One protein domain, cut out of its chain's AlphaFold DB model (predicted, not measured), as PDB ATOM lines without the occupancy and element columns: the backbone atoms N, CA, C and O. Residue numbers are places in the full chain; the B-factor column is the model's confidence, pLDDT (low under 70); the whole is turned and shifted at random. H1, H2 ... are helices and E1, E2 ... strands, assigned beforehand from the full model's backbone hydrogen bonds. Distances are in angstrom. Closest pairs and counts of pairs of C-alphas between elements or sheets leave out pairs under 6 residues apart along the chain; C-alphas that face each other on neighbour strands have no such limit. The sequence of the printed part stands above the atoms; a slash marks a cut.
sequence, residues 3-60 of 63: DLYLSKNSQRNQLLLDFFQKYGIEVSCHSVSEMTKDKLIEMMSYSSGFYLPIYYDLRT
ATOM      1  N   ASP A   3     130.701 145.261 134.981       90.50
ATOM      2  CA  ASP A   3     131.150 146.123 136.077       90.50
ATOM      3  C   ASP A   3     132.549 146.687 135.785       90.50
ATOM      4  O   ASP A   3     133.527 145.943 135.668       90.50
ATOM      5  N   LEU A   4     132.657 148.012 135.691       91.81
ATOM      6  CA  LEU A   4     133.902 148.741 135.460       91.81
ATOM      7  C   LEU A   4     134.284 149.547 136.698       91.81
ATOM      8  O   LEU A   4     133.597 150.495 137.063       91.81
ATOM      9  N   TYR A   5     135.427 149.216 137.292       91.75
ATOM     10  CA  TYR A   5     136.008 149.976 138.397       91.75
ATOM     11  C   TYR A   5     137.054 150.940 137.848       91.75
ATOM     12  O   TYR A   5     138.105 150.533 137.347       91.75
ATOM     13  N   LEU A   6     136.755 152.235 137.918       91.75
ATOM     14  CA  LEU A   6     137.570 153.293 137.334       91.75
ATOM     15  C   LEU A   6     138.271 154.091 138.437       91.75
ATOM     16  O   LEU A   6     137.665 154.529 139.414       91.75
ATOM     17  N   SER A   7     139.580 154.292 138.286       87.44
ATOM     18  CA  SER A   7     140.309 155.298 139.061       87.44
ATOM     19  C   SER A   7     140.046 156.697 138.483       87.44
ATOM     20  O   SER A   7     139.337 156.827 137.480       87.44
ATOM     21  N   LYS A   8     140.588 157.751 139.120       84.31
ATOM     22  CA  LYS A   8     140.335 159.161 138.756       84.31
ATOM     23  C   LYS A   8     140.280 159.377 137.242       84.31
ATOM     24  O   LYS A   8     141.138 158.901 136.499       84.31
ATOM     25  N   ASN A   9     139.244 160.111 136.835       74.06
ATOM     26  CA  ASN A   9     138.795 160.256 135.459       74.06
ATOM     27  C   ASN A   9     139.952 160.639 134.523       74.06
ATOM     28  O   ASN A   9     140.464 161.757 134.567       74.06
ATOM     29  N   SER A  10     140.381 159.674 133.714       84.25
ATOM     30  CA  SER A  10     141.463 159.825 132.744       84.25
ATOM     31  C   SER A  10     140.894 159.828 131.328       84.25
ATOM     32  O   SER A  10     139.842 159.236 131.080       84.25
ATOM     33  N   GLN A  11     141.608 160.427 130.371       93.00
ATOM     34  CA  GLN A  11     141.237 160.373 128.949       93.00
ATOM     35  C   GLN A  11     141.017 158.927 128.469       93.00
ATOM     36  O   GLN A  11     140.114 158.654 127.685       93.00
ATOM     37  N   ARG A  12     141.801 157.977 128.993       92.00
ATOM     38  CA  ARG A  12     141.653 156.547 128.704       92.00
ATOM     39  C   ARG A  12     140.299 155.991 129.153       92.00
ATOM     40  O   ARG A  12     139.730 155.176 128.438       92.00
ATOM     41  N   ASN A  13     139.788 156.418 130.309       93.06
ATOM     42  CA  ASN A  13     138.483 155.966 130.796       93.06
ATOM     43  C   ASN A  13     137.373 156.446 129.854       93.06
ATOM     44  O   ASN A  13     136.493 155.665 129.525       93.06
ATOM     45  N   GLN A  14     137.453 157.691 129.377       93.06
ATOM     46  CA  GLN A  14     136.476 158.236 128.427       93.06
ATOM     47  C   GLN A  14     136.473 157.453 127.110       93.06
ATOM     48  O   GLN A  14     135.428 156.967 126.702       93.06
ATOM     49  N   LEU A  15     137.648 157.195 126.522       95.00
ATOM     50  CA  LEU A  15     137.756 156.378 125.304       95.00
ATOM     51  C   LEU A  15     137.173 154.964 125.473       95.00
ATOM     52  O   LEU A  15     136.595 154.410 124.540       95.00
ATOM     53  N   LEU A  16     137.336 154.373 126.658       93.25
ATOM     54  CA  LEU A  16     136.783 153.061 126.978       93.25
ATOM     55  C   LEU A  16     135.250 153.100 127.098       93.25
ATOM     56  O   LEU A  16     134.574 152.209 126.589       93.25
ATOM     57  N   LEU A  17     134.699 154.130 127.742       93.81
ATOM     58  CA  LEU A  17     133.251 154.315 127.865       93.81
ATOM     59  C   LEU A  17     132.604 154.599 126.505       93.81
ATOM     60  O   LEU A  17     131.604 153.964 126.175       93.81
ATOM     61  N   ASP A  18     133.225 155.451 125.687       95.25
ATOM     62  CA  ASP A  18     132.789 155.733 124.316       95.25
ATOM     63  C   ASP A  18     132.749 154.453 123.472       95.25
ATOM     64  O   ASP A  18     131.817 154.237 122.695       95.25
ATOM     65  N   PHE A  19     133.740 153.568 123.641       95.94
ATOM     66  CA  PHE A  19     133.754 152.261 122.990       95.94
ATOM     67  C   PHE A  19     132.540 151.422 123.403       95.94
ATOM     68  O   PHE A  19     131.805 150.954 122.534       95.94
ATOM     69  N   PHE A  20     132.286 151.251 124.703       95.25
ATOM     70  CA  PHE A  20     131.150 150.449 125.165       95.25
ATOM     71  C   PHE A  20     129.806 151.038 124.726       95.25
ATOM     72  O   PHE A  20     128.954 150.303 124.222       95.25
ATOM     73  N   GLN A  21     129.655 152.361 124.815       94.50
ATOM     74  CA  GLN A  21     128.463 153.067 124.358       94.50
ATOM     75  C   GLN A  21     128.231 152.876 122.855       94.50
ATOM     76  O   GLN A  21     127.109 152.582 122.439       94.50
ATOM     77  N   LYS A  22     129.285 152.979 122.034       97.06
ATOM     78  CA  LYS A  22     129.206 152.799 120.576       97.06
ATOM     79  C   LYS A  22     128.663 151.425 120.175       97.06
ATOM     80  O   LYS A  22     127.969 151.325 119.167       97.06
ATOM     81  N   TYR A  23     128.977 150.382 120.940       96.12
ATOM     82  CA  TYR A  23     128.527 149.014 120.664       96.12
ATOM     83  C   TYR A  23     127.271 148.607 121.448       96.12
ATOM     84  O   TYR A  23     126.869 147.448 121.378       96.12
ATOM     85  N   GLY A  24     126.638 149.531 122.182       94.19
ATOM     86  CA  GLY A  24     125.446 149.235 122.981       94.19
ATOM     87  C   GLY A  24     125.713 148.267 124.137       94.19
ATOM     88  O   GLY A  24     124.820 147.527 124.543       94.19
ATOM     89  N   ILE A  25     126.948 148.236 124.644       94.31
ATOM     90  CA  ILE A  25     127.339 147.368 125.751       94.31
ATOM     91  C   ILE A  25     126.995 148.078 127.058       94.31
ATOM     92  O   ILE A  25     127.520 149.146 127.363       94.31
ATOM     93  N   GLU A  26     126.121 147.460 127.842       93.81
ATOM     94  CA  GLU A  26     125.711 147.983 129.139       93.81
ATOM     95  C   GLU A  26     126.838 147.836 130.173       93.81
ATOM     96  O   GLU A  26     127.304 146.720 130.451       93.81
ATOM     97  N   VAL A  27     127.260 148.965 130.748       93.00
ATOM     98  CA  VAL A  27     128.339 149.048 131.740       93.00
ATOM     99  C   VAL A  27     127.863 149.722 133.025       93.00
ATOM    100  O   VAL A  27     127.185 150.746 132.985       93.00
ATOM    101  N   SER A  28     128.266 149.175 134.169       93.12
ATOM    102  CA  SER A  28     128.083 149.783 135.488       93.12
ATOM    103  C   SER A  28     129.417 150.346 135.953       93.12
ATOM    104  O   SER A  28     130.383 149.606 136.120       93.12
ATOM    105  N   CYS A  29     129.489 151.666 136.107       91.94
ATOM    106  CA  CYS A  29     130.717 152.346 136.504       91.94
ATOM    107  C   CYS A  29     130.757 152.531 138.018       91.94
ATOM    108  O   CYS A  29     129.864 153.157 138.584       91.94
ATOM    109  N   HIS A  30     131.834 152.055 138.630       92.19
ATOM    110  CA  HIS A  30     132.120 152.177 140.055       92.19
ATOM    111  C   HIS A  30     133.466 152.876 140.240       92.19
ATOM    112  O   HIS A  30     134.367 152.779 139.396       92.19
ATOM    113  N   SER A  31     133.639 153.571 141.354       90.38
ATOM    114  CA  SER A  31     134.954 154.055 141.763       90.38
ATOM    115  C   SER A  31     135.807 152.885 142.245       90.38
ATOM    116  O   SER A  31     135.338 152.015 142.976       90.38
ATOM    117  N   VAL A  32     137.105 152.884 141.933       89.62
ATOM    118  CA  VAL A  32     138.050 151.932 142.558       89.62
ATOM    119  C   VAL A  32     138.023 152.034 144.089       89.62
ATOM    120  O   VAL A  32     138.250 151.038 144.767       89.62
ATOM    121  N   SER A  33     137.697 153.204 144.646       89.94
ATOM    122  CA  SER A  33     137.551 153.394 146.096       89.94
ATOM    123  C   SER A  33     136.353 152.653 146.704       89.94
ATOM    124  O   SER A  33     136.318 152.480 147.916       89.94
ATOM    125  N   GLU A  34     135.385 152.226 145.891       89.69
ATOM    126  CA  GLU A  34     134.208 151.459 146.325       89.69
ATOM    127  C   GLU A  34     134.459 149.942 146.276       89.69
ATOM    128  O   GLU A  34     133.618 149.152 146.706       89.69
ATOM    129  N   MET A  35     135.616 149.509 145.761       91.38
ATOM    130  CA  MET A  35     135.947 148.095 145.630       91.38
ATOM    131  C   MET A  35     136.235 147.464 146.991       91.38
ATOM    132  O   MET A  35     137.162 147.850 147.704       91.38
ATOM    133  N   THR A  36     135.460 146.437 147.329       91.12
ATOM    134  CA  THR A  36     135.680 145.637 148.534       91.12
ATOM    135  C   THR A  36     136.763 144.584 148.307       91.12
ATOM    136  O   THR A  36     137.036 144.161 147.180       91.12
ATOM    137  N   LYS A  37     137.359 144.108 149.404       86.69
ATOM    138  CA  LYS A  37     138.331 143.006 149.385       86.69
ATOM    139  C   LYS A  37     137.763 141.750 148.712       86.69
ATOM    140  O   LYS A  37     138.445 141.146 147.891       86.69
ATOM    141  N   ASP A  38     136.518 141.394 149.017       88.69
ATOM    142  CA  ASP A  38     135.863 140.218 148.434       88.69
ATOM    143  C   ASP A  38     135.681 140.370 146.922       88.69
ATOM    144  O   ASP A  38     135.963 139.436 146.172       88.69
ATOM    145  N   LYS A  39     135.304 141.570 146.460       87.19
ATOM    146  CA  LYS A  39     135.163 141.850 145.028       87.19
ATOM    147  C   LYS A  39     136.499 141.779 144.292       87.19
ATOM    148  O   LYS A  39     136.561 141.265 143.179       87.19
ATOM    149  N   LEU A  40     137.577 142.248 144.917       86.75
ATOM    150  CA  LEU A  40     138.924 142.125 144.363       86.75
ATOM    151  C   LEU A  40     139.346 140.650 144.239       86.75
ATOM    152  O   LEU A  40     139.858 140.253 143.193       86.75
ATOM    153  N   ILE A  41     139.105 139.832 145.270       85.19
ATOM    154  CA  ILE A  41     139.389 138.385 145.240       85.19
ATOM    155  C   ILE A  41     138.588 137.703 144.124       85.19
ATOM    156  O   ILE A  41     139.147 136.916 143.357       85.19
ATOM    157  N   GLU A  42     137.304 138.040 143.996       84.69
ATOM    158  CA  GLU A  42     136.446 137.563 142.910       84.69
ATOM    159  C   GLU A  42     137.041 137.934 141.541       84.69
ATOM    160  O   GLU A  42     137.225 137.061 140.696       84.69
ATOM    161  N   MET A  43     137.437 139.194 141.333       84.44
ATOM    162  CA  MET A  43     138.025 139.646 140.067       84.44
ATOM    163  C   MET A  43     139.316 138.909 139.695       84.44
ATOM    164  O   MET A  43     139.527 138.571 138.528       84.44
ATOM    165  N   MET A  44     140.164 138.624 140.681       81.25
ATOM    166  CA  MET A  44     141.407 137.877 140.476       81.25
ATOM    167  C   MET A  44     141.154 136.429 140.054       81.25
ATOM    168  O   MET A  44     141.953 135.868 139.306       81.25
ATOM    169  N   SER A  45     140.026 135.840 140.468       79.62
ATOM    170  CA  SER A  45     139.650 134.482 140.063       79.62
ATOM    171  C   SER A  45     139.351 134.350 138.564       79.62
ATOM    172  O   SER A  45     139.494 133.260 138.012       79.62
ATOM    173  N   TYR A  46     139.004 135.449 137.883       78.38
ATOM    174  CA  TYR A  46     138.785 135.460 136.431       78.38
ATOM    175  C   TYR A  46     140.085 135.528 135.619       78.38
ATOM    176  O   TYR A  46     140.064 135.327 134.403       78.38
ATOM    177  N   SER A  47     141.219 135.821 136.260       75.25
ATOM    178  CA  SER A  47     142.511 135.896 135.586       75.25
ATOM    179  C   SER A  47     143.108 134.498 135.431       75.25
ATOM    180  O   SER A  47     143.485 133.847 136.404       75.25
ATOM    181  N   SER A  48     143.244 134.044 134.186       62.22
ATOM    182  CA  SER A  48     143.724 132.700 133.824       62.22
ATOM    183  C   SER A  48     145.176 132.389 134.235       62.22
ATOM    184  O   SER A  48     145.619 131.254 134.078       62.22
ATOM    185  N   GLY A  49     145.913 133.367 134.776       57.38
ATOM    186  CA  GLY A  49     147.275 133.213 135.304       57.38
ATOM    187  C   GLY A  49     147.382 133.143 136.834       57.38
ATOM    188  O   GLY A  49     148.489 132.984 137.348       57.38
ATOM    189  N   PHE A  50     146.273 133.259 137.577       54.91
ATOM    190  CA  PHE A  50     146.283 133.155 139.039       54.91
ATOM    191  C   PHE A  50     146.331 131.686 139.471       54.91
ATOM    192  O   PHE A  50     145.314 131.035 139.700       54.91
ATOM    193  N   TYR A  51     147.548 131.149 139.594       47.81
ATOM    194  CA  TYR A  51     147.778 129.912 140.336       47.81
ATOM    195  C   TYR A  51     147.236 130.076 141.769       47.81
ATOM    196  O   TYR A  51     147.477 131.083 142.431       47.81
ATOM    197  N   LEU A  52     146.519 129.061 142.255       50.69
ATOM    198  CA  LEU A  52     145.797 129.021 143.534       50.69
ATOM    199  C   LEU A  52     146.578 129.229 144.866       50.69
ATOM    200  O   LEU A  52     145.888 129.360 145.879       50.69
ATOM    201  N   PRO A  53     147.929 129.306 144.984       50.38
ATOM    202  CA  PRO A  53     148.567 129.499 146.298       50.38
ATOM    203  C   PRO A  53     148.263 130.844 146.983       50.38
ATOM    204  O   PRO A  53     148.399 130.956 148.197       50.38
ATOM    205  N   ILE A  54     147.824 131.860 146.235       52.22
ATOM    206  CA  ILE A  54     147.634 133.244 146.721       52.22
ATOM    207  C   ILE A  54     146.292 133.459 147.439       52.22
ATOM    208  O   ILE A  54     146.104 134.479 148.100       52.22
ATOM    209  N   TYR A  55     145.368 132.490 147.384       50.78
ATOM    210  CA  TYR A  55     144.128 132.533 148.177       50.78
ATOM    211  C   TYR A  55     144.408 132.575 149.692       50.78
ATOM    212  O   TYR A  55     143.612 133.126 150.453       50.78
ATOM    213  N   TYR A  56     145.553 132.035 150.130       50.69
ATOM    214  CA  TYR A  56     146.008 132.112 151.520       50.69
ATOM    215  C   TYR A  56     146.667 133.460 151.859       50.69
ATOM    216  O   TYR A  56     146.498 133.940 152.976       50.69
ATOM    217  N   ASP A  57     147.336 134.103 150.897       51.19
ATOM    218  CA  ASP A  57     148.056 135.374 151.087       51.19
ATOM    219  C   ASP A  57     147.135 136.612 150.972       51.19
ATOM    220  O   ASP A  57     147.291 137.624 151.651       51.19
ATOM    221  N   LEU A  58     146.046 136.529 150.202       51.91
ATOM    222  CA  LEU A  58     145.055 137.613 150.155       51.91
ATOM    223  C   LEU A  58     144.257 137.749 151.463       51.91
ATOM    224  O   LEU A  58     143.746 138.831 151.754       51.91
ATOM    225  N   ARG A  59     144.182 136.712 152.315       52.91
ATOM    226  CA  ARG A  59     143.662 136.878 153.687       52.91
ATOM    227  C   ARG A  59     144.590 137.735 154.552       52.91
ATOM    228  O   ARG A  59     144.068 138.458 155.395       52.91
ATOM    229  N   THR A  60     145.900 137.716 154.303       50.97
ATOM    230  CA  THR A  60     146.912 138.515 155.015       50.97
ATOM    231  C   THR A  60     147.108 139.924 154.452       50.97
ATOM    232  O   THR A  60     147.622 140.784 155.168       50.97
TER     233      THR A  60
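What this domain is: This is residues 3 to 60 of the 63 residues of the protein "Arsenate reductase-like glutaredoxin family protein" of Streptococcus pneumoniae (UniProt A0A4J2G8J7). Two loosely joined parts make an elongated model: at one end two short parallel strands, E1 and E2, with helix H1 over one face of the pair, and at the other end helix H2 with the small helix H3 beyond it. The printed part has 58 residues, with three named helices and two named strands in the order E1, H1, E2, H2, H3. The class is mixed, helices and strands. The whole is loose, with a radius of gyration of the C-alphas of 14.3 A and spans of 40 by 23 by 17 A.

Where its parts are: E1 is residues 3 to 6, beginning at C-alpha 3 (131.150, 146.123, 136.077). H1 is residues 11 to 22, 16.5 A long. E2 is residues 27 to 31, 13.0 A long. H2 is residues 37 to 45, 12.7 A long. H3 is residues 52 to 55, ending at C-alpha 55 (144.128, 132.533, 148.177).

How they stand to each other: E1 and E2 are parallel neighbours at 38 degrees, with N 4 and O 28 at 2.8 A and N 6 and O 30 at 2.9 A, within hydrogen-bond range. E1, H1 and E2 form a strand-helix-strand unit, two parallel strands with a helix between them in the chain, and its crossover is right-handed. The closest C-alphas of E1 and H1 are those of Leu 6 and Asn 13, 7.1 A. H2 and H3 are near each other, the closest C-alphas 8.1 A apart. H1 and H2 are apart. Every O i to N i+4 pair is within hydrogen-bond range in H1 and H2; H3 is too short for such a pair.

The domain as a whole: The C-alphas farthest apart, of Lys 22 and Thr 60, are 41.3 A apart. The printed part has no cut and no long link. Residues 48 to 60 are under pLDDT 70.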